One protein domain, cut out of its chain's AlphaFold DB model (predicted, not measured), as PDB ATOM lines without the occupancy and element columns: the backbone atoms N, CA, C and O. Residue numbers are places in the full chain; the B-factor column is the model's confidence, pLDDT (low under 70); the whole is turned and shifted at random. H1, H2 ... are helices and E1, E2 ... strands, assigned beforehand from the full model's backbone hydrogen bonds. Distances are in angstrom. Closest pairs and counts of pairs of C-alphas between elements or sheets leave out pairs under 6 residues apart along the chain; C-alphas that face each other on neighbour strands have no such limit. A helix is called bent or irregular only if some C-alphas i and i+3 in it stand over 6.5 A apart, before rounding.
ATOM      1  N   GLU A 541     113.788 125.303 171.865       87.94
ATOM      2  CA  GLU A 541     114.015 126.719 172.181       87.94
ATOM      3  C   GLU A 541     115.040 127.359 171.234       87.94
ATOM      4  O   GLU A 541     114.779 128.433 170.701       87.94
ATOM      5  N   GLU A 542     116.134 126.659 170.893       90.19
ATOM      6  CA  GLU A 542     117.128 127.152 169.921       90.19
ATOM      7  C   GLU A 542     116.503 127.419 168.540       90.19
ATOM      8  O   GLU A 542     116.854 128.396 167.876       90.19
ATOM      9  N   VAL A 543     115.569 126.567 168.098       92.94
ATOM     10  CA  VAL A 543     114.854 126.762 166.829       92.94
ATOM     11  C   VAL A 543     113.856 127.914 166.928       92.94
ATOM     12  O   VAL A 543     113.822 128.752 166.031       92.94
ATOM     13  N   ARG A 544     113.058 127.970 168.002       91.50
ATOM     14  CA  ARG A 544     112.057 129.029 168.215       91.50
ATOM     15  C   ARG A 544     112.703 130.404 168.257       91.50
ATOM     16  O   ARG A 544     112.275 131.299 167.545       91.50
ATOM     17  N   GLU A 545     113.772 130.543 169.022       92.00
ATOM     18  CA  GLU A 545     114.461 131.813 169.176       92.00
ATOM     19  C   GLU A 545     115.100 132.296 167.866       92.00
ATOM     20  O   GLU A 545     114.998 133.466 167.515       92.00
ATOM     21  N   ARG A 546     115.673 131.388 167.066       94.31
ATOM     22  CA  ARG A 546     116.154 131.726 165.715       94.31
ATOM     23  C   ARG A 546     115.027 132.113 164.762       94.31
ATOM     24  O   ARG A 546     115.217 132.999 163.933       94.31
ATOM     25  N   LEU A 547     113.868 131.463 164.863       94.38
ATOM     26  CA  LEU A 547     112.686 131.866 164.102       94.38
ATOM     27  C   LEU A 547     112.201 133.252 164.524       94.38
ATOM     28  O   LEU A 547     111.757 134.004 163.667       94.38
ATOM     29  N   ASP A 548     112.335 133.614 165.799       93.31
ATOM     30  CA  ASP A 548     111.960 134.942 166.287       93.31
ATOM     31  C   ASP A 548     112.903 136.044 165.785       93.31
ATOM     32  O   ASP A 548     112.433 137.124 165.431       93.31
ATOM     33  N   ILE A 549     114.200 135.752 165.613       95.00
ATOM     34  CA  ILE A 549     115.126 136.653 164.901       95.00
ATOM     35  C   ILE A 549     114.619 136.921 163.476       95.00
ATOM     36  O   ILE A 549     114.553 138.068 163.039       95.00
ATOM     37  N   VAL A 550     114.229 135.866 162.755       95.12
ATOM     38  CA  VAL A 550     113.726 135.974 161.376       95.12
ATOM     39  C   VAL A 550     112.357 136.669 161.316       95.12
ATOM     40  O   VAL A 550     112.120 137.470 160.417       95.12
ATOM     41  N   ARG A 551     111.470 136.425 162.285       94.69
ATOM     42  CA  ARG A 551     110.167 137.102 162.427       94.69
ATOM     43  C   ARG A 551     110.300 138.603 162.649       94.69
ATOM     44  O   ARG A 551     109.455 139.348 162.158       94.69
ATOM     45  N   GLY A 552     111.387 139.054 163.275       92.81
ATOM     46  CA  GLY A 552     111.697 140.478 163.393       92.81
ATOM     47  C   GLY A 552     111.776 141.199 162.040       92.81
ATOM     48  O   GLY A 552     111.376 142.355 161.954       92.81
ATOM     49  N   MET A 553     112.187 140.505 160.968       93.69
ATOM     50  CA  MET A 553     112.194 141.033 159.592       93.69
ATOM     51  C   MET A 553     110.780 141.260 159.032       93.69
ATOM     52  O   MET A 553     110.600 142.056 158.118       93.69
ATOM     53  N   ALA A 554     109.779 140.560 159.571       90.88
ATOM     54  CA  ALA A 554     108.366 140.732 159.243       90.88
ATOM     55  C   ALA A 554     107.653 141.729 160.183       90.88
ATOM     56  O   ALA A 554     106.428 141.815 160.148       90.88
ATOM     57  N   GLY A 555     108.390 142.425 161.060       89.44
ATOM     58  CA  GLY A 555     107.819 143.309 162.083       89.44
ATOM     59  C   GLY A 555     107.160 142.572 163.257       89.44
ATOM     60  O   GLY A 555     106.419 143.177 164.027       89.44
ATOM     61  N   LEU A 556     107.398 141.263 163.400       91.19
ATOM     62  CA  LEU A 556     106.813 140.432 164.453       91.19
ATOM     63  C   LEU A 556     107.805 140.287 165.616       91.19
ATOM     64  O   LEU A 556     108.793 139.553 165.516       91.19
ATOM     65  N   TYR A 557     107.530 140.975 166.727       91.25
ATOM     66  CA  TYR A 557     108.401 141.039 167.905       91.25
ATOM     67  C   TYR A 557     107.782 140.348 169.130       91.25
ATOM     68  O   TYR A 557     106.567 140.210 169.238       91.25
ATOM     69  N   ARG A 558     108.628 139.898 170.061       86.81
ATOM     70  CA  ARG A 558     108.243 139.376 171.374       86.81
ATOM     71  C   ARG A 558     107.991 140.542 172.329       86.81
ATOM     72  O   ARG A 558     108.870 141.380 172.509       86.81
ATOM     73  N   ASP A 559     106.847 140.536 173.006       79.75
ATOM     74  CA  ASP A 559     106.428 141.634 173.895       79.75
ATOM     75  C   ASP A 559     107.318 141.820 175.139       79.75
ATOM     76  O   ASP A 559     107.272 142.854 175.798       79.75
ATOM     77  N   ASN A 560     108.124 140.817 175.489       87.06
ATOM     78  CA  ASN A 560     108.841 140.722 176.760       87.06
ATOM     79  C   ASN A 560     110.364 140.934 176.670       87.06
ATOM     80  O   ASN A 560     111.057 140.688 177.656       87.06
ATOM     81  N   LEU A 561     110.898 141.370 175.522       93.25
ATOM     82  CA  LEU A 561     112.324 141.687 175.376       93.25
ATOM     83  C   LEU A 561     112.556 143.208 175.365       93.25
ATOM     84  O   LEU A 561     111.827 143.923 174.675       93.25
ATOM     85  N   PRO A 562     113.572 143.721 176.083       95.69
ATOM     86  CA  PRO A 562     113.860 145.151 176.105       95.69
ATOM     87  C   PRO A 562     114.392 145.628 174.749       95.69
ATOM     88  O   PRO A 562     115.154 144.916 174.095       95.69
ATOM     89  N   LEU A 563     114.022 146.845 174.351       96.38
ATOM     90  CA  LEU A 563     114.647 147.571 173.245       96.38
ATOM     91  C   LEU A 563     115.836 148.371 173.783       96.38
ATOM     92  O   LEU A 563     115.705 149.049 174.800       96.38
ATOM     93  N   VAL A 564     116.984 148.270 173.121       96.38
ATOM     94  CA  VAL A 564     118.243 148.872 173.561       96.38
ATOM     95  C   VAL A 564     118.933 149.590 172.413       96.38
ATOM     96  O   VAL A 564     118.879 149.157 171.260       96.38
ATOM     97  N   GLU A 565     119.612 150.678 172.754       94.75
ATOM     98  CA  GLU A 565     120.462 151.407 171.820       94.75
ATOM     99  C   GLU A 565     121.788 150.664 171.586       94.75
ATOM    100  O   GLU A 565     122.258 149.956 172.482       94.75
ATOM    101  N   PRO A 566     122.441 150.841 170.422       92.38
ATOM    102  CA  PRO A 566     123.735 150.220 170.126       92.38
ATOM    103  C   PRO A 566     124.830 150.484 171.160       92.38
ATOM    104  O   PRO A 566     125.645 149.601 171.416       92.38
ATOM    105  N   ASP A 567     124.791 151.647 171.810       91.06
ATOM    106  CA  ASP A 567     125.773 152.055 172.822       91.06
ATOM    107  C   ASP A 567     125.645 151.261 174.135       91.06
ATOM    108  O   ASP A 567     126.502 151.362 175.011       91.06
ATOM    109  N   ALA A 568     124.602 150.432 174.274       91.75
ATOM    110  CA  ALA A 568     124.480 149.480 175.373       91.75
ATOM    111  C   ALA A 568     125.496 148.325 175.282       91.75
ATOM    112  O   ALA A 568     125.666 147.605 176.264       91.75
ATOM    113  N   PHE A 569     126.154 148.131 174.132       91.88
ATOM    114  CA  PHE A 569     127.158 147.090 173.930       91.88
ATOM    115  C   PHE A 569     128.520 147.673 173.569       91.88
ATOM    116  O   PHE A 569     128.646 148.579 172.751       91.88
ATOM    117  N   CYS A 570     129.571 147.051 174.089       88.50
ATOM    118  CA  CYS A 570     130.905 147.180 173.527       88.50
ATOM    119  C   CYS A 570     131.038 146.280 172.286       88.50
ATOM    120  O   CYS A 570     130.517 145.163 172.256       88.50
ATOM    121  N   TYR A 571     131.794 146.715 171.279       82.94
ATOM    122  CA  TYR A 571     132.186 145.866 170.151       82.94
ATOM    123  C   TYR A 571     133.708 145.749 170.062       82.94
ATOM    124  O   TYR A 571     134.454 146.570 170.601       82.94
ATOM    125  N   LYS A 572     134.181 144.693 169.398       78.38
ATOM    126  CA  LYS A 572     135.604 144.466 169.123       78.38
ATOM    127  C   LYS A 572     135.896 144.664 167.637       78.38
ATOM    128  O   LYS A 572     135.247 143.998 166.834       78.38
ATOM    129  N   PRO A 573     136.854 145.530 167.256       68.44
ATOM    130  CA  PRO A 573     137.183 145.757 165.853       68.44
ATOM    131  C   PRO A 573     137.612 144.471 165.144       68.44
ATOM    132  O   PRO A 573     138.373 143.674 165.703       68.44
ATOM    133  N   ALA A 574     137.210 144.307 163.883       55.72
ATOM    134  CA  ALA A 574     137.478 143.109 163.079       55.72
ATOM    135  C   ALA A 574     138.974 142.730 162.937       55.72
ATOM    136  O   ALA A 574     139.298 141.607 162.549       55.72
ATOM    137  N   GLY A 575     139.898 143.646 163.251       54.03
ATOM    138  CA  GLY A 575     141.346 143.420 163.223       54.03
ATOM    139  C   GLY A 575     141.928 142.660 164.424       54.03
ATOM    140  O   GLY A 575     143.077 142.228 164.331       54.03
ATOM    141  N   MET A 576     141.170 142.483 165.516       56.59
ATOM    142  CA  MET A 576     141.668 141.943 166.795       56.59
ATOM    143  C   MET A 576     141.647 140.407 166.929       56.59
ATOM    144  O   MET A 576     141.975 139.900 167.996       56.59
ATOM    145  N   GLY A 577     141.300 139.668 165.871       61.81
ATOM    146  CA  GLY A 577     141.246 138.199 165.900       61.81
ATOM    147  C   GLY A 577     139.863 137.638 166.247       61.81
ATOM    148  O   GLY A 577     138.911 138.380 166.476       61.81
ATOM    149  N   THR A 578     139.737 136.310 166.209       67.12
ATOM    150  CA  THR A 578     138.467 135.577 166.452       67.12
ATOM    151  C   THR A 578     138.335 135.020 167.871       67.12
ATOM    152  O   THR A 578     137.284 134.484 168.238       67.12
ATOM    153  N   PHE A 579     139.400 135.149 168.662       79.50
ATOM    154  CA  PHE A 579     139.520 134.623 170.012       79.50
ATOM    155  C   PHE A 579     139.809 135.749 171.004       79.50
ATOM    156  O   PHE A 579     140.645 136.612 170.750       79.50
ATOM    157  N   HIS A 580     139.151 135.720 172.160       83.31
ATOM    158  CA  HIS A 580     139.220 136.789 173.159       83.31
ATOM    159  C   HIS A 580     139.439 136.237 174.573       83.31
ATOM    160  O   HIS A 580     139.177 135.064 174.834       83.31
ATOM    161  N   THR A 581     139.915 137.072 175.500       85.38
ATOM    162  CA  THR A 581     139.897 136.745 176.937       85.38
ATOM    163  C   THR A 581     138.505 136.987 177.523       85.38
ATOM    164  O   THR A 581     137.664 137.621 176.881       85.38
ATOM    165  N   VAL A 582     138.256 136.508 178.745       84.12
ATOM    166  CA  VAL A 582     136.985 136.738 179.456       84.12
ATOM    167  C   VAL A 582     136.741 138.238 179.639       84.12
ATOM    168  O   VAL A 582     135.679 138.735 179.277       84.12
ATOM    169  N   GLU A 583     137.754 138.978 180.093       85.94
ATOM    170  CA  GLU A 583     137.718 140.436 180.274       85.94
ATOM    171  C   GLU A 583     137.490 141.147 178.940       85.94
ATOM    172  O   GLU A 583     136.795 142.158 178.863       85.94
ATOM    173  N   GLY A 584     138.042 140.585 177.862       84.31
ATOM    174  CA  GLY A 584     137.825 141.055 176.505       84.31
ATOM    175  C   GLY A 584     136.369 140.944 176.054       84.31
ATOM    176  O   GLY A 584     135.973 141.705 175.180       84.31
ATOM    177  N   LEU A 585     135.557 140.052 176.624       87.88
ATOM    178  CA  LEU A 585     134.155 139.891 176.233       87.88
ATOM    179  C   LEU A 585     133.168 140.667 177.105       87.88
ATOM    180  O   LEU A 585     132.017 140.798 176.690       87.88
ATOM    181  N   VAL A 586     133.597 141.209 178.246       90.44
ATOM    182  CA  VAL A 586     132.725 141.970 179.154       90.44
ATOM    183  C   VAL A 586     132.068 143.142 178.421       90.44
ATOM    184  O   VAL A 586     132.727 143.895 177.700       90.44
ATOM    185  N   GLY A 587     130.750 143.275 178.583       88.94
ATOM    186  CA  GLY A 587     129.937 144.315 177.954       88.94
ATOM    187  C   GLY A 587     129.668 144.109 176.460       88.94
ATOM    188  O   GLY A 587     128.963 144.912 175.855       88.94
ATOM    189  N   THR A 588     130.205 143.056 175.834       90.75
ATOM    190  CA  THR A 588     129.967 142.768 174.411       90.75
ATOM    191  C   THR A 588     128.693 141.957 174.181       90.75
ATOM    192  O   THR A 588     128.110 141.389 175.100       90.75
ATOM    193  N   VAL A 589     128.287 141.797 172.917       90.06
ATOM    194  CA  VAL A 589     127.206 140.867 172.532       90.06
ATOM    195  C   VAL A 589     127.513 139.399 172.823       90.06
ATOM    196  O   VAL A 589     126.620 138.569 172.705       90.06
ATOM    197  N   ALA A 590     128.742 139.033 173.182       88.94
ATOM    198  CA  ALA A 590     129.070 137.677 173.618       88.94
ATOM    199  C   ALA A 590     129.014 137.512 175.146       88.94
ATOM    200  O   ALA A 590     129.092 136.382 175.627       88.94
ATOM    201  N   ASP A 591     128.864 138.609 175.894       90.31
ATOM    202  CA  ASP A 591     128.734 138.589 177.347       90.31
ATOM    203  C   ASP A 591     127.405 137.935 177.751       90.31
ATOM    204  O   ASP A 591     126.326 138.349 177.307       90.31
ATOM    205  N   GLY A 592     127.490 136.879 178.561       86.81
ATOM    206  CA  GLY A 592     126.330 136.131 179.036       86.81
ATOM    207  C   GLY A 592     125.496 136.889 180.070       86.81
ATOM    208  O   GLY A 592     124.297 136.632 180.173       86.81
ATOM    209  N   GLU A 593     126.101 137.844 180.779       91.31
ATOM    210  CA  GLU A 593     125.431 138.659 181.800       91.31
ATOM    211  C   GLU A 593     124.650 139.823 181.176       91.31
ATOM    212  O   GLU A 593     123.632 140.273 181.706       91.31
ATOM    213  N   MET A 594     125.081 140.284 180.001       92.00
ATOM    214  CA  MET A 594     124.385 141.323 179.246       92.00
ATOM    215  C   MET A 594     123.126 140.746 178.613       92.00
ATOM    216  O   MET A 594     123.223 139.936 177.699       92.00
ATOM    217  N   PHE A 595     121.943 141.175 179.056       93.38
ATOM    218  CA  PHE A 595     120.644 140.744 178.512       93.38
ATOM    219  C   PHE A 595     120.535 139.209 178.365       93.38
ATOM    220  O   PHE A 595     120.456 138.688 177.244       93.38
ATOM    221  N   PRO A 596     120.517 138.446 179.476       92.44
ATOM    222  CA  PRO A 596     120.604 136.983 179.442       92.44
ATOM    223  C   PRO A 596     119.455 136.321 178.663       92.44
ATOM    224  O   PRO A 596     119.653 135.287 178.027       92.44
ATOM    225  N   GLN A 597     118.273 136.947 178.650       92.75
ATOM    226  CA  GLN A 597     117.091 136.496 177.900       92.75
ATOM    227  C   GLN A 597     117.037 137.014 176.448       92.75
ATOM    228  O   GLN A 597     116.119 136.663 175.711       92.75
ATOM    229  N   GLY A 598     118.010 137.828 176.031       94.69
ATOM    230  CA  GLY A 598     118.021 138.543 174.754       94.69
ATOM    231  C   GLY A 598     117.435 139.956 174.850       94.69
ATOM    232  O   GLY A 598     116.923 140.370 175.891       94.69
ATOM    233  N   CYS A 599     117.530 140.710 173.756       96.38
ATOM    234  CA  CYS A 599     116.999 142.069 173.619       96.38
ATOM    235  C   CYS A 599     116.770 142.421 172.139       96.38
ATOM    236  O   CYS A 599     117.177 141.685 171.241       96.38
ATOM    237  N   TYR A 600     116.136 143.557 171.870       97.12
ATOM    238  CA  TYR A 600     116.080 144.166 170.545       97.12
ATOM    239  C   TYR A 600     117.100 145.290 170.448       97.12
ATOM    240  O   TYR A 600     117.104 146.181 171.285       97.12
ATOM    241  N   LEU A 601     117.944 145.261 169.425       96.69
ATOM    242  CA  LEU A 601     118.866 146.335 169.084       96.69
ATOM    243  C   LEU A 601     118.173 147.311 168.128       96.69
ATOM    244  O   LEU A 601     117.774 146.898 167.035       96.69
ATOM    245  N   GLN A 602     118.057 148.577 168.524       96.88
ATOM    246  CA  GLN A 602     117.545 149.651 167.674       96.88
ATOM    247  C   GLN A 602     118.522 149.935 166.520       96.88
ATOM    248  O   GLN A 602     119.726 150.089 166.730       96.88
ATOM    249  N   LEU A 603     118.010 149.991 165.288       96.25
ATOM    250  CA  LEU A 603     118.779 150.362 164.101       96.25
ATOM    251  C   LEU A 603     118.708 151.881 163.862       96.25
ATOM    252  O   LEU A 603     117.687 152.500 164.175       96.25
ATOM    253  N   PRO A 604     119.748 152.482 163.249       94.50
ATOM    254  CA  PRO A 604     119.785 153.921 162.967       94.50
ATOM    255  C   PRO A 604     118.824 154.362 161.848       94.50
ATOM    256  O   PRO A 604     118.559 155.551 161.703       94.50
ATOM    257  N   PHE A 605     118.301 153.423 161.058       94.81
ATOM    258  CA  PHE A 605     117.342 153.666 159.982       94.81
ATOM    259  C   PHE A 605     116.403 152.468 159.825       94.81
ATOM    260  O   PHE A 605     116.687 151.362 160.295       94.81
ATOM    261  N   ARG A 606     115.282 152.683 159.130       95.75
ATOM    262  CA  ARG A 606     114.331 151.618 158.796       95.75
ATOM    263  C   ARG A 606     114.796 150.856 157.565       95.75
ATOM    264  O   ARG A 606     115.266 151.443 156.591       95.75
ATOM    265  N   LEU A 607     114.639 149.545 157.599       95.75
ATOM    266  CA  LEU A 607     114.895 148.651 156.481       95.75
ATOM    267  C   LEU A 607     113.574 148.234 155.843       95.75
ATOM    268  O   LEU A 607     112.578 148.054 156.541       95.75
ATOM    269  N   LEU A 608     113.591 148.066 154.524       93.62
ATOM    270  CA  LEU A 608     112.449 147.682 153.707       93.62
ATOM    271  C   LEU A 608     112.766 146.401 152.940       93.62
ATOM    272  O   LEU A 608     113.794 146.289 152.267       93.62
ATOM    273  N   VAL A 609     111.842 145.451 153.008       93.25
ATOM    274  CA  VAL A 609     111.856 144.224 152.214       93.25
ATOM    275  C   VAL A 609     110.602 144.199 151.364       93.25
ATOM    276  O   VAL A 609     109.490 144.279 151.884       93.25
ATOM    277  N   SER A 610     110.775 144.066 150.055       89.69
ATOM    278  CA  SER A 610     109.677 143.982 149.101       89.69
ATOM    279  C   SER A 610     109.635 142.606 148.458       89.69
ATOM    280  O   SER A 610     110.600 142.146 147.839       89.69
ATOM    281  N   ILE A 611     108.497 141.939 148.627       88.19
ATOM    282  CA  ILE A 611     108.193 140.666 147.991       88.19
ATOM    283  C   ILE A 611     107.216 140.931 146.840       88.19
ATOM    284  O   ILE A 611     106.025 141.121 147.106       88.19
ATOM    285  N   PRO A 612     107.671 140.909 145.577       83.88
ATOM    286  CA  PRO A 612     106.785 141.112 144.437       83.88
ATOM    287  C   PRO A 612     105.807 139.942 144.272       83.88
ATOM    288  O   PRO A 612     106.169 138.783 144.514       83.88
ATOM    289  N   ASP A 613     104.591 140.230 143.795       79.69
ATOM    290  CA  ASP A 613     103.608 139.201 143.419       79.69
ATOM    291  C   ASP A 613     104.174 138.257 142.343       79.69
ATOM    292  O   ASP A 613     104.040 137.031 142.425       79.69
ATOM    293  N   ASP A 614     104.893 138.821 141.365       77.69
ATOM    294  CA  ASP A 614     105.709 138.059 140.424       77.69
ATOM    295  C   ASP A 614     107.074 137.723 141.037       77.69
ATOM    296  O   ASP A 614     108.039 138.490 140.977       77.69
ATOM    297  N   ARG A 615     107.163 136.508 141.582       72.69
ATOM    298  CA  ARG A 615     108.383 135.973 142.201       72.69
ATOM    299  C   ARG A 615     109.578 135.859 141.243       72.69
ATOM    300  O   ARG A 615     110.689 135.659 141.732       72.69
ATOM    301  N   SER A 616     109.403 135.984 139.922       70.38
ATOM    302  CA  SER A 616     110.529 136.008 138.974       70.38
ATOM    303  C   SER A 616     111.409 137.256 139.119       70.38
ATOM    304  O   SER A 616     112.597 137.202 138.804       70.38
ATOM    305  N   LYS A 617     110.861 138.346 139.675       71.62
ATOM    306  CA  LYS A 617     111.574 139.611 139.913       71.62
ATOM    307  C   LYS A 617     112.519 139.579 141.123       71.62
ATOM    308  O   LYS A 617     113.296 140.512 141.301       71.62
ATOM    309  N   GLY A 618     112.486 138.504 141.918       80.12
ATOM    310  CA  GLY A 618     113.299 138.352 143.127       80.12
ATOM    311  C   GLY A 618     112.820 139.223 144.294       80.12
ATOM    312  O   GLY A 618     112.075 140.180 144.113       80.12
ATOM    313  N   ILE A 619     113.222 138.864 145.514       86.62
ATOM    314  CA  ILE A 619     112.957 139.684 146.705       86.62
ATOM    315  C   ILE A 619     113.960 140.835 146.722       86.62
ATOM    316  O   ILE A 619     115.144 140.617 146.466       86.62
ATOM    317  N   GLN A 620     113.478 142.042 147.010       89.00
ATOM    318  CA  GLN A 620     114.305 143.241 147.082       89.00
ATOM    319  C   GLN A 620     114.476 143.679 148.537       89.00
ATOM    320  O   GLN A 620     113.510 143.719 149.295       89.00
ATOM    321  N   GLU A 621     115.707 144.013 148.908       92.81
ATOM    322  CA  GLU A 621     116.116 144.405 150.258       92.81
ATOM    323  C   GLU A 621     116.819 145.764 150.179       92.81
ATOM    324  O   GLU A 621     117.777 145.923 149.420       92.81
ATOM    325  N   THR A 622     116.339 146.760 150.924       92.88
ATOM    326  CA  THR A 622     116.891 148.123 150.889       92.88
ATOM    327  C   THR A 622     116.625 148.885 152.193       92.88
ATOM    328  O   THR A 622     116.061 148.348 153.145       92.88
ATOM    329  N   ILE A 623     117.058 150.141 152.245       92.75
ATOM    330  CA  ILE A 623     116.708 151.115 153.283       92.75
ATOM    331  C   ILE A 623     115.370 151.757 152.903       92.75
ATOM    332  O   ILE A 623     115.163 152.098 151.739       92.75
ATOM    333  N   ALA A 624     114.458 151.907 153.863       89.94
ATOM    334  CA  ALA A 624     113.154 152.509 153.608       89.94
ATOM    335  C   ALA A 624     113.299 154.010 153.297       89.94
ATOM    336  O   ALA A 624     113.829 154.772 154.106       89.94
ATOM    337  N   SER A 625     112.808 154.432 152.134       88.25
ATOM    338  CA  SER A 625     112.726 155.829 151.690       88.25
ATOM    339  C   SER A 625     111.533 155.997 150.748       88.25
ATOM    340  O   SER A 625     111.089 155.006 150.171       88.25
ATOM    341  N   GLU A 626     111.018 157.218 150.561       80.50
ATOM    342  CA  GLU A 626     109.916 157.477 149.612       80.50
ATOM    343  C   GLU A 626     110.257 156.962 148.202       80.50
ATOM    344  O   GLU A 626     109.491 156.183 147.631       80.50
ATOM    345  N   ASP A 627     111.472 157.252 147.718       78.38
ATOM    346  CA  ASP A 627     111.993 156.734 146.448       78.38
ATOM    347  C   ASP A 627     111.961 155.196 146.382       78.38
ATOM    348  O   ASP A 627     111.657 154.622 145.334       78.38
ATOM    349  N   ALA A 628     112.263 154.498 147.482       78.56
ATOM    350  CA  ALA A 628     112.274 153.038 147.502       78.56
ATOM    351  C   ALA A 628     110.876 152.444 147.269       78.56
ATOM    352  O   ALA A 628     110.762 151.450 146.553       78.56
ATOM    353  N   TYR A 629     109.811 153.054 147.802       78.81
ATOM    354  CA  TYR A 629     108.441 152.590 147.540       78.81
ATOM    355  C   TYR A 629     108.036 152.810 146.084       78.81
ATOM    356  O   TYR A 629     107.428 151.925 145.481       78.81
ATOM    357  N   GLU A 630     108.414 153.947 145.492       73.50
ATOM    358  CA  GLU A 630     108.092 154.257 144.095       73.50
ATOM    359  C   GLU A 630     108.769 153.286 143.111       73.50
ATOM    360  O   GLU A 630     108.147 152.835 142.145       73.50
ATOM    361  N   HIS A 631     110.016 152.889 143.384       70.31
ATOM    362  CA  HIS A 631     110.783 151.978 142.525       70.31
ATOM    363  C   HIS A 631     110.363 150.500 142.642       70.31
ATOM    364  O   HIS A 631     110.703 149.697 141.769       70.31
ATOM    365  N   MET A 632     109.625 150.118 143.691       70.56
ATOM    366  CA  MET A 632     109.297 148.714 143.987       70.56
ATOM    367  C   MET A 632     108.009 148.193 143.329       70.56
ATOM    368  O   MET A 632     107.752 146.988 143.362       70.56
ATOM    369  N   GLY A 633     107.273 149.062 142.629       62.12
ATOM    370  CA  GLY A 633     106.145 148.702 141.766       62.12
ATOM    371  C   GLY A 633     104.833 148.391 142.502       62.12
ATOM    372  O   GLY A 633     104.804 147.964 143.650       62.12
ATOM    373  N   ILE A 634     103.713 148.590 141.801       61.06
ATOM    374  CA  ILE A 634     102.355 148.338 142.308       61.06
ATOM    375  C   ILE A 634     102.111 146.816 142.337       61.06
ATOM    376  O   ILE A 634     102.167 146.173 141.288       61.06
ATOM    377  N   GLY A 635     101.848 146.242 143.520       69.62
ATOM    378  CA  GLY A 635     101.607 144.796 143.707       69.62
ATOM    379  C   GLY A 635     102.743 144.028 144.399       69.62
ATOM    380  O   GLY A 635     103.059 142.902 144.020       69.62
ATOM    381  N   ALA A 636     103.412 144.635 145.382       81.12
ATOM    382  CA  ALA A 636     104.374 143.947 146.237       81.12
ATOM    383  C   ALA A 636     103.933 143.993 147.706       81.12
ATOM    384  O   ALA A 636     103.294 144.944 148.158       81.12
ATOM    385  N   ARG A 637     104.272 142.947 148.466       88.50
ATOM    386  CA  ARG A 637     104.127 142.944 149.928       88.50
ATOM    387  C   ARG A 637     105.373 143.570 150.539       88.50
ATOM    388  O   ARG A 637     106.472 143.057 150.332       88.50
ATOM    389  N   HIS A 638     105.179 144.641 151.295       90.38
ATOM    390  CA  HIS A 638     106.249 145.387 151.945       90.38
ATOM    391  C   HIS A 638     106.327 145.038 153.430       90.38
ATOM    392  O   HIS A 638     105.306 144.990 154.114       90.38
ATOM    393  N   PHE A 639     107.543 144.804 153.913       93.31
ATOM    394  CA  PHE A 639     107.841 144.583 155.321       93.31
ATOM    395  C   PHE A 639     108.898 145.586 155.755       93.31
ATOM    396  O   PHE A 639     109.967 145.667 155.145       93.31
ATOM    397  N   GLU A 640     108.591 146.337 156.804       93.88
ATOM    398  CA  GLU A 640     109.507 147.294 157.410       93.88
ATOM    399  C   GLU A 640     109.935 146.823 158.789       93.88
ATOM    400  O   GLU A 640     109.133 146.282 159.554       93.88
ATOM    401  N   PHE A 641     111.195 147.072 159.119       95.94
ATOM    402  CA  PHE A 641     111.706 146.860 160.463       95.94
ATOM    403  C   PHE A 641     112.818 147.854 160.783       95.94
ATOM    404  O   PHE A 641     113.587 148.272 159.919       95.94
ATOM    405  N   ASP A 642     112.899 148.228 162.051       95.56
ATOM    406  CA  ASP A 642     113.838 149.222 162.577       95.56
ATOM    407  C   ASP A 642     114.679 148.679 163.731       95.56
ATOM    408  O   ASP A 642     115.426 149.411 164.369       95.56
ATOM    409  N   ARG A 643     114.559 147.382 164.009       96.00
ATOM    410  CA  ARG A 643     115.251 146.711 165.104       96.00
ATOM    411  C   ARG A 643     115.557 145.264 164.744       96.00
ATOM    412  O   ARG A 643     114.799 144.629 164.008       96.00
ATOM    413  N   ILE A 644     116.634 144.723 165.306       96.00
ATOM    414  CA  ILE A 644     116.994 143.302 165.177       96.00
ATOM    415  C   ILE A 644     117.075 142.635 166.544       96.00
ATOM    416  O   ILE A 644     117.433 143.266 167.533       96.00
ATOM    417  N   MET A 645     116.739 141.350 166.617       95.50
ATOM    418  CA  MET A 645     116.841 140.597 167.865       95.50
ATOM    419  C   MET A 645     118.290 140.175 168.123       95.50
ATOM    420  O   MET A 645     118.907 139.510 167.292       95.50
ATOM    421  N   ILE A 646     118.794 140.494 169.310       95.06
ATOM    422  CA  ILE A 646     119.954 139.845 169.913       95.06
ATOM    423  C   ILE A 646     119.410 138.678 170.749       95.06
ATOM    424  O   ILE A 646     118.609 138.907 171.659       95.06
ATOM    425  N   PRO A 647     119.790 137.425 170.447       94.44
ATOM    426  CA  PRO A 647     119.239 136.269 171.142       94.44
ATOM    427  C   PRO A 647     119.728 136.172 172.594       94.44
ATOM    428  O   PRO A 647     120.587 136.925 173.037       94.44
ATOM    429  N   SER A 648     119.202 135.212 173.337       93.12
ATOM    430  CA  SER A 648     119.588 134.837 174.690       93.12
ATOM    431  C   SER A 648     121.060 134.455 174.779       93.12
ATOM    432  O   SER A 648     121.669 133.988 173.808       93.12
ATOM    433  N   ALA A 649     121.630 134.599 175.975       90.62
ATOM    434  CA  ALA A 649     123.021 134.247 176.252       90.62
ATOM    435  C   ALA A 649     123.360 132.818 175.788       90.62
ATOM    436  O   ALA A 649     124.415 132.599 175.199       90.62
ATOM    437  N   ALA A 650     122.434 131.864 175.928       87.31
ATOM    438  CA  ALA A 650     122.629 130.470 175.524       87.31
ATOM    439  C   ALA A 650     122.960 130.286 174.025       87.31
ATOM    440  O   ALA A 650     123.683 129.359 173.648       87.31
ATOM    441  N   LEU A 651     122.448 131.156 173.145       87.50
ATOM    442  CA  LEU A 651     122.698 131.070 171.700       87.50
ATOM    443  C   LEU A 651     123.970 131.776 171.238       87.50
ATOM    444  O   LEU A 651     124.507 131.406 170.189       87.50
ATOM    445  N   ARG A 652     124.421 132.777 171.992       89.06
ATOM    446  CA  ARG A 652     125.594 133.615 171.694       89.06
ATOM    447  C   ARG A 652     126.790 133.326 172.605       89.06
ATOM    448  O   ARG A 652     127.841 133.941 172.428       89.06
ATOM    449  N   GLN A 653     126.651 132.346 173.500       84.31
ATOM    450  CA  GLN A 653     127.698 131.893 174.405       84.31
ATOM    451  C   GLN A 653     128.971 131.535 173.620       84.31
ATOM    452  O   GLN A 653     128.904 130.717 172.690       84.31
ATOM    453  N   PRO A 654     130.119 132.134 173.975       86.56
ATOM    454  CA  PRO A 654     131.397 131.775 173.390       86.56
ATOM    455  C   PRO A 654     131.778 130.346 173.767       86.56
ATOM    456  O   PRO A 654     131.476 129.867 174.860       86.56
ATOM    457  N   TRP A 655     132.464 129.664 172.857       83.50
ATOM    458  CA  TRP A 655     133.038 128.357 173.143       83.50
ATOM    459  C   TRP A 655     134.476 128.542 173.631       83.50
ATOM    460  O   TRP A 655     135.202 129.414 173.156       83.50
ATOM    461  N   ARG A 656     134.894 127.731 174.599       84.56
ATOM    462  CA  ARG A 656     136.239 127.805 175.170       84.56
ATOM    463  C   ARG A 656     137.208 126.958 174.358       84.56
ATOM    464  O   ARG A 656     136.933 125.788 174.099       84.56
ATOM    465  N   HIS A 657     138.308 127.567 173.932       86.38
ATOM    466  CA  HIS A 657     139.419 126.876 173.297       86.38
ATOM    467  C   HIS A 657     140.379 126.346 174.374       86.38
ATOM    468  O   HIS A 657     140.536 127.003 175.404       86.38
ATOM    469  N   PRO A 658     141.083 125.226 174.126       84.81
ATOM    470  CA  PRO A 658     142.130 124.718 175.019       84.81
ATOM    471  C   PRO A 658     143.229 125.725 175.430       84.81
ATOM    472  O   PRO A 658     143.907 125.523 176.424       84.81
ATOM    473  N   THR A 659     143.396 126.842 174.720       84.38
ATOM    474  CA  THR A 659     144.346 127.923 175.084       84.38
ATOM    475  C   THR A 659     143.794 128.900 176.134       84.38
ATOM    476  O   THR A 659     144.277 130.016 176.297       84.38
ATOM    477  N   GLY A 660     142.653 128.593 176.754       85.12
ATOM    478  CA  GLY A 660     141.969 129.477 177.708       85.12
ATOM    479  C   GLY A 660     141.135 130.575 177.058       85.12
ATOM    480  O   GLY A 660     140.219 131.111 177.683       85.12
ATOM    481  N   LYS A 661     141.402 130.873 175.786       86.94
ATOM    482  CA  LYS A 661     140.696 131.894 175.017       86.94
ATOM    483  C   LYS A 661     139.290 131.444 174.623       86.94
ATOM    484  O   LYS A 661     138.996 130.263 174.442       86.94
ATOM    485  N   LEU A 662     138.419 132.423 174.445       86.69
ATOM    486  CA  LEU A 662     137.019 132.267 174.089       86.69
ATOM    487  C   LEU A 662     136.815 132.596 172.610       86.69
ATOM    488  O   LEU A 662     137.084 133.714 172.172       86.69
ATOM    489  N   GLY A 663     136.345 131.618 171.841       84.75
ATOM    490  CA  GLY A 663     135.962 131.786 170.445       84.75
ATOM    491  C   GLY A 663     134.507 132.235 170.324       84.75
ATOM    492  O   GLY A 663     133.606 131.663 170.946       84.75
ATOM    493  N   LEU A 664     134.260 133.248 169.494       84.69
ATOM    494  CA  LEU A 664     132.902 133.724 169.236       84.69
ATOM    495  C   LEU A 664     132.139 132.749 168.323       84.69
ATOM    496  O   LEU A 664     132.690 132.301 167.313       84.69
ATOM    497  N   PRO A 665     130.868 132.416 168.618       83.44
ATOM    498  CA  PRO A 665     130.028 131.719 167.654       83.44
ATOM    499  C   PRO A 665     129.674 132.664 166.497       83.44
ATOM    500  O   PRO A 665     129.606 133.881 166.680       83.44
ATOM    501  N   ASP A 666     129.359 132.108 165.323       85.06
ATOM    502  CA  ASP A 666     129.031 132.879 164.108       85.06
ATOM    503  C   ASP A 666     127.978 133.976 164.346       85.06
ATOM    504  O   ASP A 666     128.102 135.087 163.830       85.06
ATOM    505  N   THR A 667     126.967 133.686 165.175       88.44
ATOM    506  CA  THR A 667     125.927 134.646 165.570       88.44
ATOM    507  C   THR A 667     126.515 135.870 166.280       88.44
ATOM    508  O   THR A 667     126.200 136.995 165.898       88.44
ATOM    509  N   SER A 668     127.389 135.678 167.272       89.06
ATOM    510  CA  SER A 668     128.020 136.779 168.015       89.06
ATOM    511  C   SER A 668     129.005 137.547 167.141       89.06
ATOM    512  O   SER A 668     129.040 138.771 167.196       89.06
ATOM    513  N   THR A 669     129.747 136.848 166.277       87.62
ATOM    514  CA  THR A 669     130.668 137.468 165.314       87.62
ATOM    515  C   THR A 669     129.939 138.429 164.376       87.62
ATOM    516  O   THR A 669     130.390 139.553 164.169       87.62
ATOM    517  N   GLN A 670     128.791 138.024 163.824       90.25
ATOM    518  CA  GLN A 670     128.007 138.874 162.921       90.25
ATOM    519  C   GLN A 670     127.338 140.043 163.650       90.25
ATOM    520  O   GLN A 670     127.352 141.159 163.137       90.25
ATOM    521  N   LEU A 671     126.805 139.820 164.855       92.75
ATOM    522  CA  LEU A 671     126.245 140.899 165.674       92.75
ATOM    523  C   LEU A 671     127.314 141.933 166.057       92.75
ATOM    524  O   LEU A 671     127.065 143.131 165.972       92.75
ATOM    525  N   ASN A 672     128.523 141.484 166.395       90.56
ATOM    526  CA  ASN A 672     129.651 142.367 166.678       90.56
ATOM    527  C   ASN A 672     130.053 143.199 165.444       90.56
ATOM    528  O   ASN A 672     130.290 144.395 165.572       90.56
ATOM    529  N   GLN A 673     130.054 142.602 164.245       90.38
ATOM    530  CA  GLN A 673     130.284 143.330 162.987       90.38
ATOM    531  C   GLN A 673     129.201 144.378 162.700       90.38
ATOM    532  O   GLN A 673     129.505 145.431 162.146       90.38
ATOM    533  N   ILE A 674     127.942 144.101 163.056       93.94
ATOM    534  CA  ILE A 674     126.844 145.067 162.924       93.94
ATOM    535  C   ILE A 674     127.061 146.244 163.877       93.94
ATOM    536  O   ILE A 674     126.957 147.385 163.440       93.94
ATOM    537  N   LEU A 675     127.410 145.990 165.143       94.19
ATOM    538  CA  LEU A 675     127.699 147.051 166.113       94.19
ATOM    539  C   LEU A 675     128.899 147.910 165.697       94.19
ATOM    540  O   LEU A 675     128.797 149.134 165.706       94.19
ATOM    541  N   GLU A 676     129.991 147.283 165.249       91.94
ATOM    542  CA  GLU A 676     131.153 147.993 164.695       91.94
ATOM    543  C   GLU A 676     130.751 148.865 163.501       91.94
ATOM    544  O   GLU A 676     131.155 150.020 163.395       91.94
ATOM    545  N   ALA A 677     129.928 148.339 162.594       91.81
ATOM    546  CA  ALA A 677     129.454 149.094 161.443       91.81
ATOM    547  C   ALA A 677     128.524 150.255 161.837       91.81
ATOM    548  O   ALA A 677     128.595 151.311 161.215       91.81
ATOM    549  N   ILE A 678     127.684 150.096 162.866       94.50
ATOM    550  CA  ILE A 678     126.851 151.185 163.397       94.50
ATOM    551  C   ILE A 678     127.732 152.317 163.928       94.50
ATOM    552  O   ILE A 678     127.492 153.474 163.593       94.50
ATOM    553  N   ASP A 679     128.763 152.002 164.711       92.25
ATOM    554  CA  ASP A 679     129.681 153.020 165.223       92.25
ATOM    555  C   ASP A 679     130.422 153.740 164.086       92.25
ATOM    556  O   ASP A 679     130.421 154.967 163.994       92.25
ATOM    557  N   ARG A 680     130.956 152.982 163.128       91.56
ATOM    558  CA  ARG A 680     131.634 153.540 161.949       91.56
ATOM    559  C   ARG A 680     130.712 154.396 161.082       91.56
ATOM    560  O   ARG A 680     131.169 155.353 160.459       91.56
ATOM    561  N   LEU A 681     129.418 154.076 161.041       93.19
ATOM    562  CA  LEU A 681     128.407 154.901 160.383       93.19
ATOM    563  C   LEU A 681     128.207 156.231 161.126       93.19
ATOM    564  O   LEU A 681     128.173 157.268 160.469       93.19
ATOM    565  N   LYS A 682     128.145 156.225 162.469       92.19
ATOM    566  CA  LYS A 682     128.078 157.456 163.286       92.19
ATOM    567  C   LYS A 682     129.273 158.382 163.016       92.19
ATOM    568  O   LYS A 682     129.110 159.599 163.006       92.19
ATOM    569  N   HIS A 683     130.441 157.805 162.737       91.38
ATOM    570  CA  HIS A 683     131.674 158.525 162.402       91.38
ATOM    571  C   HIS A 683     131.848 158.836 160.900       91.38
ATOM    572  O   HIS A 683     132.857 159.417 160.505       91.38
ATOM    573  N   GLY A 684     130.882 158.478 160.046       89.25
ATOM    574  CA  GLY A 684     130.920 158.759 158.606       89.25
ATOM    575  C   GLY A 684     131.942 157.936 157.808       89.25
ATOM    576  O   GLY A 684     132.238 158.269 156.660       89.25
ATOM    577  N   GLU A 685     132.481 156.858 158.380       88.06
ATOM    578  CA  GLU A 685     133.481 156.002 157.727       88.06
ATOM    579  C   GLU A 685     132.873 155.011 156.730       88.06
ATOM    580  O   GLU A 685     133.563 154.498 155.842       88.06
ATOM    581  N   ILE A 686     131.587 154.696 156.896       91.44
ATOM    582  CA  ILE A 686     130.825 153.825 156.002       91.44
ATOM    583  C   ILE A 686     129.484 154.465 155.642       91.44
ATOM    584  O   ILE A 686     128.995 155.354 156.330       91.44
ATOM    585  N   LYS A 687     128.871 153.988 154.559       93.00
ATOM    586  CA  LYS A 687     127.524 154.388 154.126       93.00
ATOM    587  C   LYS A 687     126.461 153.460 154.711       93.00
ATOM    588  O   LYS A 687     126.718 152.274 154.916       93.00
ATOM    589  N   GLU A 688     125.233 153.956 154.850       92.31
ATOM    590  CA  GLU A 688     124.076 153.179 155.334       92.31
ATOM    591  C   GLU A 688     123.874 151.867 154.557       92.31
ATOM    592  O   GLU A 688     123.634 150.816 155.152       92.31
ATOM    593  N   ALA A 689     124.081 151.888 153.234       90.31
ATOM    594  CA  ALA A 689     123.980 150.708 152.370       90.31
ATOM    595  C   ALA A 689     124.969 149.578 152.739       90.31
ATOM    596  O   ALA A 689     124.712 148.396 152.491       90.31
ATOM    597  N   GLN A 690     126.119 149.917 153.332       89.88
ATOM    598  CA  GLN A 690     127.089 148.922 153.798       89.88
ATOM    599  C   GLN A 690     126.609 148.259 155.098       89.88
ATOM    600  O   GLN A 690     126.729 147.041 155.229       89.88
ATOM    601  N   LEU A 691     126.013 149.030 156.015       94.12
ATOM    602  CA  LEU A 691     125.404 148.503 157.240       94.12
ATOM    603  C   LEU A 691     124.170 147.640 156.930       94.12
ATOM    604  O   LEU A 691     124.065 146.528 157.449       94.12
ATOM    605  N   SER A 692     123.279 148.086 156.035       94.88
ATOM    606  CA  SER A 692     122.099 147.304 155.637       94.88
ATOM    607  C   SER A 692     122.490 145.937 155.065       94.88
ATOM    608  O   SER A 692     121.923 144.915 155.449       94.88
ATOM    609  N   THR A 693     123.544 145.884 154.242       93.31
ATOM    610  CA  THR A 693     124.092 144.630 153.700       93.31
ATOM    611  C   THR A 693     124.546 143.661 154.801       93.31
ATOM    612  O   THR A 693     124.360 142.449 154.668       93.31
ATOM    613  N   LEU A 694     125.149 144.157 155.888       93.06
ATOM    614  CA  LEU A 694     125.563 143.321 157.023       93.06
ATOM    615  C   LEU A 694     124.356 142.786 157.803       93.06
ATOM    616  O   LEU A 694     124.341 141.609 158.161       93.06
ATOM    617  N   ILE A 695     123.333 143.619 157.999       96.19
ATOM    618  CA  ILE A 695     122.094 143.240 158.688       96.19
ATOM    619  C   ILE A 695     121.338 142.165 157.900       96.19
ATOM    620  O   ILE A 695     121.001 141.117 158.454       96.19
ATOM    621  N   PHE A 696     121.133 142.357 156.594       95.62
ATOM    622  CA  PHE A 696     120.498 141.335 155.759       95.62
ATOM    623  C   PHE A 696     121.332 140.052 155.731       95.62
ATOM    624  O   PHE A 696     120.790 138.962 155.910       95.62
ATOM    625  N   ARG A 697     122.665 140.146 155.621       94.44
ATOM    626  CA  ARG A 697     123.550 138.971 155.689       94.44
ATOM    627  C   ARG A 697     123.369 138.178 156.984       94.44
ATOM    628  O   ARG A 697     123.366 136.949 156.920       94.44
ATOM    629  N   TYR A 698     123.208 138.853 158.121       95.00
ATOM    630  CA  TYR A 698     122.910 138.210 159.400       95.00
ATOM    631  C   TYR A 698     121.578 137.447 159.356       95.00
ATOM    632  O   TYR A 698     121.540 136.255 159.656       95.00
ATOM    633  N   LEU A 699     120.499 138.075 158.881       95.88
ATOM    634  CA  LEU A 699     119.182 137.431 158.769       95.88
ATOM    635  C   LEU A 699     119.197 136.230 157.806       95.88
ATOM    636  O   LEU A 699     118.677 135.159 158.132       95.88
ATOM    637  N   HIS A 700     119.854 136.366 156.651       94.19
ATOM    638  CA  HIS A 700     120.070 135.272 155.696       94.19
ATOM    639  C   HIS A 700     120.885 134.131 156.300       94.19
ATOM    640  O   HIS A 700     120.579 132.961 156.068       94.19
ATOM    641  N   HIS A 701     121.907 134.448 157.096       93.62
ATOM    642  CA  HIS A 701     122.691 133.445 157.804       93.62
ATOM    643  C   HIS A 701     121.831 132.669 158.810       93.62
ATOM    644  O   HIS A 701     121.852 131.440 158.779       93.62
ATOM    645  N   ILE A 702     121.009 133.346 159.619       95.44
ATOM    646  CA  ILE A 702     120.086 132.683 160.555       95.44
ATOM    647  C   ILE A 702     119.056 131.818 159.812       95.44
ATOM    648  O   ILE A 702     118.812 130.677 160.212       95.44
ATOM    649  N   SER A 703     118.493 132.308 158.701       94.94
ATOM    650  CA  SER A 703     117.593 131.517 157.849       94.94
ATOM    651  C   SER A 703     118.279 130.257 157.320       94.94
ATOM    652  O   SER A 703     117.721 129.161 157.401       94.94
ATOM    653  N   ARG A 704     119.521 130.369 156.834       92.75
ATOM    654  CA  ARG A 704     120.320 129.231 156.354       92.75
ATOM    655  C   ARG A 704     120.666 128.244 157.470       92.75
ATOM    656  O   ARG A 704     120.687 127.045 157.222       92.75
ATOM    657  N   ASP A 705     120.929 128.730 158.678       92.00
ATOM    658  CA  ASP A 705     121.204 127.901 159.853       92.00
ATOM    659  C   ASP A 705     119.963 127.125 160.317       92.00
ATOM    660  O   ASP A 705     120.066 125.999 160.811       92.00
ATOM    661  N   LEU A 706     118.774 127.709 160.162       93.38
ATOM    662  CA  LEU A 706     117.494 127.049 160.419       93.38
ATOM    663  C   LEU A 706     117.148 126.019 159.339       93.38
ATOM    664  O   LEU A 706     116.749 124.893 159.659       93.38
ATOM    665  N   SER A 707     117.287 126.430 158.079       86.88
ATOM    666  CA  SER A 707     116.944 125.678 156.872       86.88
ATOM    667  C   SER A 707     118.102 124.778 156.412       86.88
ATOM    668  O   SER A 707     119.129 124.689 157.073       86.88
ATOM    669  N   THR A 708     117.961 124.061 155.293       85.50
ATOM    670  CA  THR A 708     118.919 123.046 154.781       85.50
ATOM    671  C   THR A 708     118.944 121.686 155.501       85.50
ATOM    672  O   THR A 708     118.536 121.518 156.650       85.50
ATOM    673  N   LYS A 709     119.508 120.674 154.816       82.00
ATOM    674  CA  LYS A 709     119.641 119.289 155.314       82.00
ATOM    675  C   LYS A 709     120.327 119.195 156.684       82.00
ATOM    676  O   LYS A 709     119.982 118.292 157.451       82.00
ATOM    677  N   SER A 710     121.274 120.083 156.974       82.69
ATOM    678  CA  SER A 710     122.013 120.162 158.242       82.69
ATOM    679  C   SER A 710     121.489 121.248 159.188       82.69
ATOM    680  O   SER A 710     122.054 121.425 160.264       82.69
ATOM    681  N   GLY A 711     120.425 121.959 158.809       89.69
ATOM    682  CA  GLY A 711     119.843 123.032 159.604       89.69
ATOM    683  C   GLY A 711     119.272 122.572 160.939       89.69
ATOM    684  O   GLY A 711     119.027 121.379 161.178       89.69
ATOM    685  N   LYS A 712     119.016 123.540 161.821       92.00
ATOM    686  CA  LYS A 712     118.475 123.293 163.163       92.00
ATOM    687  C   LYS A 712     117.071 122.687 163.127       92.00
ATOM    688  O   LYS A 712     116.789 121.810 163.940       92.00
ATOM    689  N   ILE A 713     116.230 123.033 162.147       92.25
ATOM    690  CA  ILE A 713     114.904 122.411 161.982       92.25
ATOM    691  C   ILE A 713     115.050 120.916 161.655       92.25
ATOM    692  O   ILE A 713     114.455 120.068 162.319       92.25
ATOM    693  N   SER A 714     115.900 120.577 160.682       89.50
ATOM    694  CA  SER A 714     116.196 119.184 160.306       89.50
ATOM    695  C   SER A 714     116.801 118.386 161.472       89.50
ATOM    696  O   SER A 714     116.512 117.205 161.661       89.50
ATOM    697  N   THR A 715     117.632 119.034 162.290       88.31
ATOM    698  CA  THR A 715     118.347 118.379 163.392       88.31
ATOM    699  C   THR A 715     117.480 118.165 164.633       88.31
ATOM    700  O   THR A 715     117.626 117.127 165.278       88.31
ATOM    701  N   TYR A 716     116.597 119.110 164.963       90.50
ATOM    702  CA  TYR A 716     115.873 119.132 166.241       90.50
ATOM    703  C   TYR A 716     114.359 118.925 166.124       90.50
ATOM    704  O   TYR A 716     113.739 118.433 167.065       90.50
TER     705      TYR A 716
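Overview. This is residues 541 to 716 of the 1052 residues of the protein "DNA-directed RNA polymerase" of marine sediment metagenome (UniProt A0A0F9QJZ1). A long, bent and twisted ribbon of three antiparallel strands has a helical hairpin, H5 and H6, packed across one of its faces. H1 packs beside E3 at the sheet's level, the small helix H3 lies near one end of the long axis, and long loops with H2 and residues 653 to 665 reach toward the other. The printed part has 176 residues, with seven named helices and three named strands in the order H1, H2, E1, E2, H3, E3, H4, H5, H6, H7, and its class is mixed, helices and strands. The sheet's order is E2, E1, E3. The whole is compact, with a radius of gyration of the C-alphas of 17.0 A and spans of 56 by 42 by 30 A.

Along the chain. H1, residues 541 to 552, begins at C-alpha 541 (114.015, 126.719, 172.181) and is 16.5 A long. H2 is residues 582 to 585. E1, residues 599 to 612, measures 30.9 A and bends by 92 degrees at residue 604. E2 is residues 620 to 623 and H3 residues 626 to 631. E3, residues 636 to 646, measures 28.6 A and bends by 65 degrees at residue 642. H4 is residues 649 to 652. H5, residues 666 to 682, is 24.6 A long, and H6, residues 688 to 706, is 27.4 A long. H7, residues 712 to 716, ends at C-alpha 716 (115.873, 119.132, 166.241).

Arrangement. E1 and E3 are antiparallel at 160 degrees, with N 601 and O 644 2.8 A apart, within hydrogen-bond range. E1 and E2 form a hairpin, with N 608 and O 622 2.8 A apart. E2, H3 and E3 make a split strand-helix-strand unit, with E1 between its strands, and its crossover is right-handed; H3 only grazes the sheet with residues 628 to 629. H6 makes two layers with the sheet, over E1 at a height over the sheet of 7.9 A, and runs across the strands. H5, on the same face, touches H6 at a shallow tilt of 12 degrees, opposite ways, the closest C-alphas being those of Ala 677 and Leu 691, 5.9 A apart. H1 touches residues 699 to 706 of H6; the closest C-alphas are those of Val 550 and Leu 699, 6.2 A apart. H6 and H7 touch only at the corner, and H4 only just touches H5, with 3 pairs of C-alphas within 8 A. H2 touches no helix. Every O i to N i+4 pair is within hydrogen-bond range in H1, H3, H5, H6 and H7; H2 and H4 are too short for one.

Size, cuts and confidence. The C-alphas of Ile 634 and Thr 659 are farthest apart, at 57.0 A. The printed part has no cut. The links H1 to H2, H2 to E1 and H4 to H5 are long. The mean pLDDT of the printed part is 88.1; residues 573 to 578 and 633 to 635 are under 70.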